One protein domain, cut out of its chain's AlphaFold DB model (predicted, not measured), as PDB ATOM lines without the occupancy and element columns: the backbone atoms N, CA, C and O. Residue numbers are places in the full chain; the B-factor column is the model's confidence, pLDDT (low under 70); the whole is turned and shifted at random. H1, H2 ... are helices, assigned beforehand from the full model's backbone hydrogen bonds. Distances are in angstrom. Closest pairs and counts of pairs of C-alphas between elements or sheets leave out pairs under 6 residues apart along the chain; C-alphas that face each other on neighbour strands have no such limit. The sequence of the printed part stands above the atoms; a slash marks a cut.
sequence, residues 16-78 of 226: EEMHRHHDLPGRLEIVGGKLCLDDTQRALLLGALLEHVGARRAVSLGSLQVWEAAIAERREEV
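Overview. This is residues 16 to 78 of the 226 residues of a protein of Pelomonas saccharophila (UniProt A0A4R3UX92). The model is a loose, open chain of helices: H1 and H2 run side by side in opposite ways with a gap between them, joined at one end by the wide loop of residues 24 to 38, and at the other end of H2 the short H3 turns the chain toward H4. H4 sticks out as a free arm with its residues 64 to 66 and 69 to 77. The printed part has 63 residues with four named helices, H1, H2, H3 and H4 in that order, and no named strand; its class is all helix. The whole is loose, with a radius of gyration of the C-alphas of 13.9 A and spans of 34 by 33 by 25 A.

Arrangement. H1, residues 17 to 23, and H2, residues 39 to 53, are near each other, with 6 pairs of C-alphas within 10 A, the closest at 8.4 A. A long link of 15 residues joins them, and in it residues 30 to 31 pair with residues 34 to 35, antiparallel. H3, residues 55 to 59, follows H2 after a tight link of 1 residue. H2 and H3 are close but not clearly touching; their closest C-alphas, those of Leu 50 and Ala 58, are 6.9 A apart. A tight link of 4 residues leads from H3 to H4, residues 64 to 77. H3 and H4 are close but not clearly touching, with the closest C-alphas, those of Val 59 and Trp 67, 6.9 A apart. H1 is apart from H3 and from H4, and H2 is apart from H4. Every O i to N i+4 pair is within hydrogen-bond range in H2, H3 and H4; in H1 0 of 3 are, while 4 of its 4 O i to N i+3 pairs are within range.

Along the chain. H1, Glu 17 to Asp 23, begins with C-alpha 17 at (479.915, 257.241, 382.556) and is 11.2 A long from first to last C-alpha. H2, Asp 39 to Val 53, measures 20.3 A and is the longest helix by residues, with 15; its C-alpha 39 is at (469.304, 273.375, 394.903). H3, Ala 55 to Val 59, measures 6.2 A. H4, Leu 64 to Glu 77, measures 20.5 A and ends with C-alpha 77 at (465.104, 283.342, 380.342).

Size, cuts and confidence. The two C-alphas farthest apart, those of Glu 16 and Gln 65, are 37.1 A from each other. The printed part, residues 16 to 78, has no cut. The link from H1 to H2 is long, and its residues 24 to 38 have C-alphas 11 to 18 A from the mean of the C-alphas. The mean pLDDT of the printed part is 87.7, and no printed residue is under 70.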
ATOM      1  N   GLU A  16     482.004 253.771 381.300       86.81
ATOM      2  CA  GLU A  16     482.792 255.009 381.282       86.81
ATOM      3  C   GLU A  16     482.066 256.151 382.001       86.81
ATOM      4  O   GLU A  16     482.694 256.964 382.667       86.81
ATOM      5  N   GLU A  17     480.736 256.200 381.928       89.56
ATOM      6  CA  GLU A  17     479.915 257.241 382.556       89.56
ATOM      7  C   GLU A  17     479.667 256.990 384.047       89.56
ATOM      8  O   GLU A  17     479.270 257.909 384.761       89.56
ATOM      9  N   MET A  18     479.959 255.783 384.542       87.50
ATOM     10  CA  MET A  18     479.701 255.386 385.928       87.50
ATOM     11  C   MET A  18     480.431 256.261 386.955       87.50
ATOM     12  O   MET A  18     479.944 256.439 388.067       87.50
ATOM     13  N   HIS A  19     481.560 256.873 386.581       86.69
ATOM     14  CA  HIS A  19     482.281 257.820 387.437       86.69
ATOM     15  C   HIS A  19     481.416 259.007 387.901       86.69
ATOM     16  O   HIS A  19     481.638 259.518 388.996       86.69
ATOM     17  N   ARG A  20     480.385 259.399 387.132       85.75
ATOM     18  CA  ARG A  20     479.435 260.471 387.490       85.75
ATOM     19  C   ARG A  20     478.641 260.160 388.760       85.75
ATOM     20  O   ARG A  20     478.148 261.075 389.406       85.75
ATOM     21  N   HIS A  21     478.551 258.887 389.154       83.88
ATOM     22  CA  HIS A  21     477.969 258.483 390.434       83.88
ATOM     23  C   HIS A  21     478.657 259.164 391.628       83.88
ATOM     24  O   HIS A  21     477.995 259.474 392.612       83.88
ATOM     25  N   HIS A  22     479.967 259.426 391.551       85.31
ATOM     26  CA  HIS A  22     480.699 260.099 392.629       85.31
ATOM     27  C   HIS A  22     480.299 261.565 392.814       85.31
ATOM     28  O   HIS A  22     480.460 262.094 393.911       85.31
ATOM     29  N   ASP A  23     479.762 262.196 391.768       84.75
ATOM     30  CA  ASP A  23     479.290 263.580 391.817       84.75
ATOM     31  C   ASP A  23     477.858 263.674 392.376       84.75
ATOM     32  O   ASP A  23     477.403 264.757 392.747       84.75
ATOM     33  N   LEU A  24     477.128 262.552 392.447       85.88
ATOM     34  CA  LEU A  24     475.776 262.528 392.994       85.88
ATOM     35  C   LEU A  24     475.784 262.635 394.525       85.88
ATOM     36  O   LEU A  24     476.729 262.189 395.181       85.88
ATOM     37  N   PRO A  25     474.704 263.164 395.129       82.81
ATOM     38  CA  PRO A  25     474.564 263.178 396.579       82.81
ATOM     39  C   PRO A  25     474.654 261.752 397.141       82.81
ATOM     40  O   PRO A  25     473.783 260.921 396.888       82.81
ATOM     41  N   GLY A  26     475.706 261.468 397.915       74.19
ATOM     42  CA  GLY A  26     475.967 260.125 398.446       74.19
ATOM     43  C   GLY A  26     474.940 259.645 399.479       74.19
ATOM     44  O   GLY A  26     474.771 258.442 399.670       74.19
ATOM     45  N   ARG A  27     474.223 260.571 400.130       79.50
ATOM     46  CA  ARG A  27     473.090 260.283 401.019       79.50
ATOM     47  C   ARG A  27     471.966 261.279 400.759       79.50
ATOM     48  O   ARG A  27     472.193 262.486 400.751       79.50
ATOM     49  N   LEU A  28     470.750 260.769 400.566       84.25
ATOM     50  CA  LEU A  28     469.555 261.606 400.483       84.25
ATOM     51  C   LEU A  28     469.139 262.015 401.893       84.25
ATOM     52  O   LEU A  28     468.657 261.196 402.675       84.25
ATOM     53  N   GLU A  29     469.349 263.284 402.209       84.75
ATOM     54  CA  GLU A  29     468.935 263.897 403.468       84.75
ATOM     55  C   GLU A  29     467.755 264.841 403.232       84.75
ATOM     56  O   GLU A  29     467.572 265.352 402.123       84.75
ATOM     57  N   ILE A  30     466.947 265.056 404.274       87.44
ATOM     58  CA  ILE A  30     465.874 266.051 404.269       87.44
ATOM     59  C   ILE A  30     466.347 267.259 405.072       87.44
ATOM     60  O   ILE A  30     466.536 267.162 406.284       87.44
ATOM     61  N   VAL A  31     466.488 268.404 404.410       80.81
ATOM     62  CA  VAL A  31     466.855 269.681 405.030       80.81
ATOM     63  C   VAL A  31     465.780 270.708 404.700       80.81
ATOM     64  O   VAL A  31     465.425 270.905 403.540       80.81
ATOM     65  N   GLY A  32     465.194 271.326 405.731       81.69
ATOM     66  CA  GLY A  32     464.106 272.298 405.548       81.69
ATOM     67  C   GLY A  32     462.889 271.728 404.803       81.69
ATOM     68  O   GLY A  32     462.248 272.445 404.040       81.69
ATOM     69  N   GLY A  33     462.611 270.428 404.961       88.19
ATOM     70  CA  GLY A  33     461.517 269.734 404.271       88.19
ATOM     71  C   GLY A  33     461.781 269.392 402.798       88.19
ATOM     72  O   GLY A  33     460.881 268.893 402.129       88.19
ATOM     73  N   LYS A  34     462.993 269.632 402.279       85.12
ATOM     74  CA  LYS A  34     463.394 269.307 400.901       85.12
ATOM     75  C   LYS A  34     464.496 268.250 400.881       85.12
ATOM     76  O   LYS A  34     465.293 268.176 401.809       85.12
ATOM     77  N   LEU A  35     464.549 267.454 399.812       85.81
ATOM     78  CA  LEU A  35     465.650 266.515 399.572       85.81
ATOM     79  C   LEU A  35     466.938 267.265 399.197       85.81
ATOM     80  O   LEU A  35     466.875 268.278 398.496       85.81
ATOM     81  N   CYS A  36     468.083 266.718 399.608       89.06
ATOM     82  CA  CYS A  36     469.433 267.264 399.415       89.06
ATOM     83  C   CYS A  36     469.695 268.585 400.160       89.06
ATOM     84  O   CYS A  36     468.774 269.298 400.563       89.06
ATOM     85  N   LEU A  37     470.978 268.923 400.321       83.88
ATOM     86  CA  LEU A  37     471.415 270.081 401.106       83.88
ATOM     87  C   LEU A  37     471.074 271.413 400.422       83.88
ATOM     88  O   LEU A  37     470.670 272.365 401.084       83.88
ATOM     89  N   ASP A  38     471.177 271.470 399.092       84.00
ATOM     90  CA  ASP A  38     470.974 272.684 398.299       84.00
ATOM     91  C   ASP A  38     470.305 272.402 396.937       84.00
ATOM     92  O   ASP A  38     470.057 271.252 396.552       84.00
ATOM     93  N   ASP A  39     469.958 273.471 396.215       87.19
ATOM     94  CA  ASP A  39     469.304 273.375 394.903       87.19
ATOM     95  C   ASP A  39     470.222 272.803 393.817       87.19
ATOM     96  O   ASP A  39     469.737 272.155 392.890       87.19
ATOM     97  N   THR A  40     471.540 272.977 393.934       89.25
ATOM     98  CA  THR A  40     472.508 272.416 392.983       89.25
ATOM     99  C   THR A  40     472.522 270.892 393.066       89.25
ATOM    100  O   THR A  40     472.408 270.218 392.042       89.25
ATOM    101  N   GLN A  41     472.572 270.335 394.274       87.81
ATOM    102  CA  GLN A  41     472.487 268.898 394.512       87.81
ATOM    103  C   GLN A  41     471.139 268.320 394.076       87.81
ATOM    104  O   GLN A  41     471.098 267.235 393.492       87.81
ATOM    105  N   ARG A  42     470.031 269.037 394.320       92.00
ATOM    106  CA  ARG A  42     468.701 268.636 393.827       92.00
ATOM    107  C   ARG A  42     468.653 268.579 392.309       92.00
ATOM    108  O   ARG A  42     468.189 267.583 391.760       92.00
ATOM    109  N   ALA A  43     469.132 269.624 391.636       91.06
ATOM    110  CA  ALA A  43     469.139 269.695 390.181       91.06
ATOM    111  C   ALA A  43     470.022 268.600 389.569       91.06
ATOM    112  O   ALA A  43     469.625 267.972 388.589       91.06
ATOM    113  N   LEU A  44     471.182 268.326 390.172       90.81
ATOM    114  CA  LEU A  44     472.089 267.276 389.721       90.81
ATOM    115  C   LEU A  44     471.474 265.879 389.872       90.81
ATOM    116  O   LEU A  44     471.450 265.107 388.911       90.81
ATOM    117  N   LEU A  45     470.919 265.576 391.048       92.69
ATOM    118  CA  LEU A  45     470.220 264.315 391.292       92.69
ATOM    119  C   LEU A  45     469.034 264.145 390.336       92.69
ATOM    120  O   LEU A  45     468.881 263.088 389.725       92.69
ATOM    121  N   LEU A  46     468.214 265.188 390.178       93.75
ATOM    122  CA  LEU A  46     467.078 265.178 389.259       93.75
ATOM    123  C   LEU A  46     467.542 264.933 387.821       93.75
ATOM    124  O   LEU A  46     466.972 264.090 387.138       93.75
ATOM    125  N   GLY A  47     468.591 265.616 387.366       93.75
ATOM    126  CA  GLY A  47     469.142 265.433 386.029       93.75
ATOM    127  C   GLY A  47     469.627 264.001 385.776       93.75
ATOM    128  O   GLY A  47     469.308 263.426 384.737       93.75
ATOM    129  N   ALA A  48     470.341 263.399 386.729       93.62
ATOM    130  CA  ALA A  48     470.795 262.013 386.613       93.62
ATOM    131  C   ALA A  48     469.620 261.020 386.586       93.62
ATOM    132  O   ALA A  48     469.581 260.118 385.748       93.62
ATOM    133  N   LEU A  49     468.605 261.227 387.431       94.31
ATOM    134  CA  LEU A  49     467.369 260.440 387.385       94.31
ATOM    135  C   LEU A  49     466.658 260.590 386.033       94.31
ATOM    136  O   LEU A  49     466.182 259.601 385.477       94.31
ATOM    137  N   LEU A  50     466.616 261.802 385.472       95.94
ATOM    138  CA  LEU A  50     466.026 262.068 384.161       95.94
ATOM    139  C   LEU A  50     466.787 261.392 383.013       95.94
ATOM    140  O   LEU A  50     466.140 260.979 382.053       95.94
ATOM    141  N   GLU A  51     468.109 261.217 383.092       95.38
ATOM    142  CA  GLU A  51     468.844 260.401 382.110       95.38
ATOM    143  C   GLU A  51     468.390 258.938 382.125       95.38
ATOM    144  O   GLU A  51     468.221 258.329 381.066       95.38
ATOM    145  N   HIS A  52     468.150 258.380 383.311       95.19
ATOM    146  CA  HIS A  52     467.736 256.987 383.468       95.19
ATOM    147  C   HIS A  52     466.264 256.750 383.138       95.19
ATOM    148  O   HIS A  52     465.915 255.725 382.554       95.19
ATOM    149  N   VAL A  53     465.400 257.698 383.490       96.44
ATOM    150  CA  VAL A  53     463.941 257.587 383.356       96.44
ATOM    151  C   VAL A  53     463.450 258.113 382.002       96.44
ATOM    152  O   VAL A  53     462.533 257.550 381.401       96.44
ATOM    153  N   GLY A  54     464.081 259.168 381.491       96.25
ATOM    154  CA  GLY A  54     463.688 259.882 380.280       96.25
ATOM    155  C   GLY A  54     462.597 260.924 380.510       96.25
ATOM    156  O   GLY A  54     461.704 260.768 381.350       96.25
ATOM    157  N   ALA A  55     462.625 261.978 379.691       95.12
ATOM    158  CA  ALA A  55     461.702 263.105 379.802       95.12
ATOM    159  C   ALA A  55     460.230 262.686 379.660       95.12
ATOM    160  O   ALA A  55     459.381 263.194 380.385       95.12
ATOM    161  N   ARG A  56     459.913 261.716 378.786       93.62
ATOM    162  CA  ARG A  56     458.527 261.253 378.586       93.62
ATOM    163  C   ARG A  56     457.919 260.682 379.864       93.62
ATOM    164  O   ARG A  56     456.755 260.931 380.160       93.62
ATOM    165  N   ARG A  57     458.687 259.884 380.606       95.00
ATOM    166  CA  ARG A  57     458.191 259.304 381.853       95.00
ATOM    167  C   ARG A  57     458.153 260.360 382.952       95.00
ATOM    168  O   ARG A  57     457.189 260.379 383.709       95.00
ATOM    169  N   ALA A  58     459.122 261.268 382.988       94.25
ATOM    170  CA  ALA A  58     459.146 262.363 383.950       94.25
ATOM    171  C   ALA A  58     457.924 263.287 383.849       94.25
ATOM    172  O   ALA A  58     457.298 263.562 384.869       94.25
ATOM    173  N   VAL A  59     457.518 263.682 382.634       93.69
ATOM    174  CA  VAL A  59     456.342 264.556 382.464       93.69
ATOM    175  C   VAL A  59     455.039 263.901 382.928       93.69
ATOM    176  O   VAL A  59     454.122 264.596 383.341       93.69
ATOM    177  N   SER A  60     454.974 262.563 382.950       92.88
ATOM    178  CA  SER A  60     453.807 261.833 383.472       92.88
ATOM    179  C   SER A  60     453.674 261.856 385.001       92.88
ATOM    180  O   SER A  60     452.653 261.416 385.516       92.88
ATOM    181  N   LEU A  61     454.691 262.328 385.734       91.44
ATOM    182  CA  LEU A  61     454.684 262.384 387.204       91.44
ATOM    183  C   LEU A  61     454.017 263.653 387.764       91.44
ATOM    184  O   LEU A  61     453.854 263.763 388.976       91.44
ATOM    185  N   GLY A  62     453.648 264.607 386.907       88.75
ATOM    186  CA  GLY A  62     453.012 265.869 387.291       88.75
ATOM    187  C   GLY A  62     451.893 266.251 386.327       88.75
ATOM    188  O   GLY A  62     451.681 265.584 385.314       88.75
ATOM    189  N   SER A  63     451.166 267.327 386.632       94.31
ATOM    190  CA  SER A  63     450.169 267.854 385.698       94.31
ATOM    191  C   SER A  63     450.847 268.438 384.461       94.31
ATOM    192  O   SER A  63     451.897 269.077 384.547       94.31
ATOM    193  N   LEU A  64     450.224 268.242 383.298       90.44
ATOM    194  CA  LEU A  64     450.751 268.747 382.031       90.44
ATOM    195  C   LEU A  64     450.938 270.274 382.057       90.44
ATOM    196  O   LEU A  64     451.973 270.760 381.606       90.44
ATOM    197  N   GLN A  65     450.010 271.009 382.683       89.69
ATOM    198  CA  GLN A  65     450.070 272.474 382.757       89.69
ATOM    199  C   GLN A  65     451.318 272.991 383.489       89.69
ATOM    200  O   GLN A  65     451.873 274.017 383.105       89.69
ATOM    201  N   VAL A  66     451.790 272.291 384.529       90.81
ATOM    202  CA  VAL A  66     452.988 272.707 385.283       90.81
ATOM    203  C   VAL A  66     454.237 272.596 384.409       90.81
ATOM    204  O   VAL A  66     455.091 273.481 384.427       90.81
ATOM    205  N   TRP A  67     454.327 271.539 383.601       91.25
ATOM    206  CA  TRP A  67     455.432 271.363 382.662       91.25
ATOM    207  C   TRP A  67     455.404 272.399 381.538       91.25
ATOM    208  O   TRP A  67     456.450 272.936 381.178       91.25
ATOM    209  N   GLU A  68     454.223 272.702 381.002       89.75
ATOM    210  CA  GLU A  68     454.050 273.735 379.978       89.75
ATOM    211  C   GLU A  68     454.462 275.119 380.492       89.75
ATOM    212  O   GLU A  68     455.221 275.813 379.811       89.75
ATOM    213  N   ALA A  69     454.046 275.484 381.710       86.44
ATOM    214  CA  ALA A  69     454.421 276.745 382.348       86.44
ATOM    215  C   ALA A  69     455.940 276.856 382.562       86.44
ATOM    216  O   ALA A  69     456.544 277.851 382.166       86.44
ATOM    217  N   ALA A  70     456.580 275.808 383.092       87.50
ATOM    218  CA  ALA A  70     458.029 275.789 383.298       87.50
ATOM    219  C   ALA A  70     458.817 275.910 381.978       87.50
ATOM    220  O   ALA A  70     459.858 276.564 381.914       87.50
ATOM    221  N   ILE A  71     458.327 275.299 380.891       89.62
ATOM    222  CA  ILE A  71     458.930 275.441 379.557       89.62
ATOM    223  C   ILE A  71     458.759 276.868 379.026       89.62
ATOM    224  O   ILE A  71     459.677 277.380 378.382       89.62
ATOM    225  N   ALA A  72     457.601 277.493 379.254       83.12
ATOM    226  CA  ALA A  72     457.348 278.871 378.848       83.12
ATOM    227  C   ALA A  72     458.308 279.840 379.556       83.12
ATOM    228  O   ALA A  72     459.024 280.568 378.875       83.12
ATOM    229  N   GLU A  73     458.425 279.749 380.882       77.19
ATOM    230  CA  GLU A  73     459.367 280.545 381.683       77.19
ATOM    231  C   GLU A  73     460.814 280.340 381.213       77.19
ATOM    232  O   GLU A  73     461.528 281.294 380.898       77.19
ATOM    233  N   ARG A  74     461.234 279.083 381.010       82.62
ATOM    234  CA  ARG A  74     462.582 278.791 380.504       82.62
ATOM    235  C   ARG A  74     462.847 279.407 379.128       82.62
ATOM    236  O   ARG A  74     463.985 279.751 378.813       82.62
ATOM    237  N   ARG A  75     461.829 279.510 378.272       77.25
ATOM    238  CA  ARG A  75     461.963 280.150 376.956       77.25
ATOM    239  C   ARG A  75     462.139 281.660 377.060       77.25
ATOM    240  O   ARG A  75     462.745 282.215 376.147       77.25
ATOM    241  N   GLU A  76     461.639 282.297 378.114       72.44
ATOM    242  CA  GLU A  76     461.812 283.731 378.370       72.44
ATOM    243  C   GLU A  76     463.206 284.052 378.919       72.44
ATOM    244  O   GLU A  76     463.796 285.054 378.526       72.44
ATOM    245  N   GLU A  77     463.766 283.174 379.756       72.00
ATOM    246  CA  GLU A  77     465.104 283.342 380.342       72.00
ATOM    247  C   GLU A  77     466.261 283.159 379.353       72.00
ATOM    248  O   GLU A  77     467.347 283.712 379.540       72.00
ATOM    249  N   VAL A  78     466.088 282.308 378.339       70.88
ATOM    250  CA  VAL A  78     467.153 282.058 377.364       70.88
ATOM    251  C   VAL A  78     467.306 283.296 376.481       70.88
ATOM    252  O   VAL A  78     466.427 283.608 375.683       70.88
TER     253      VAL A  78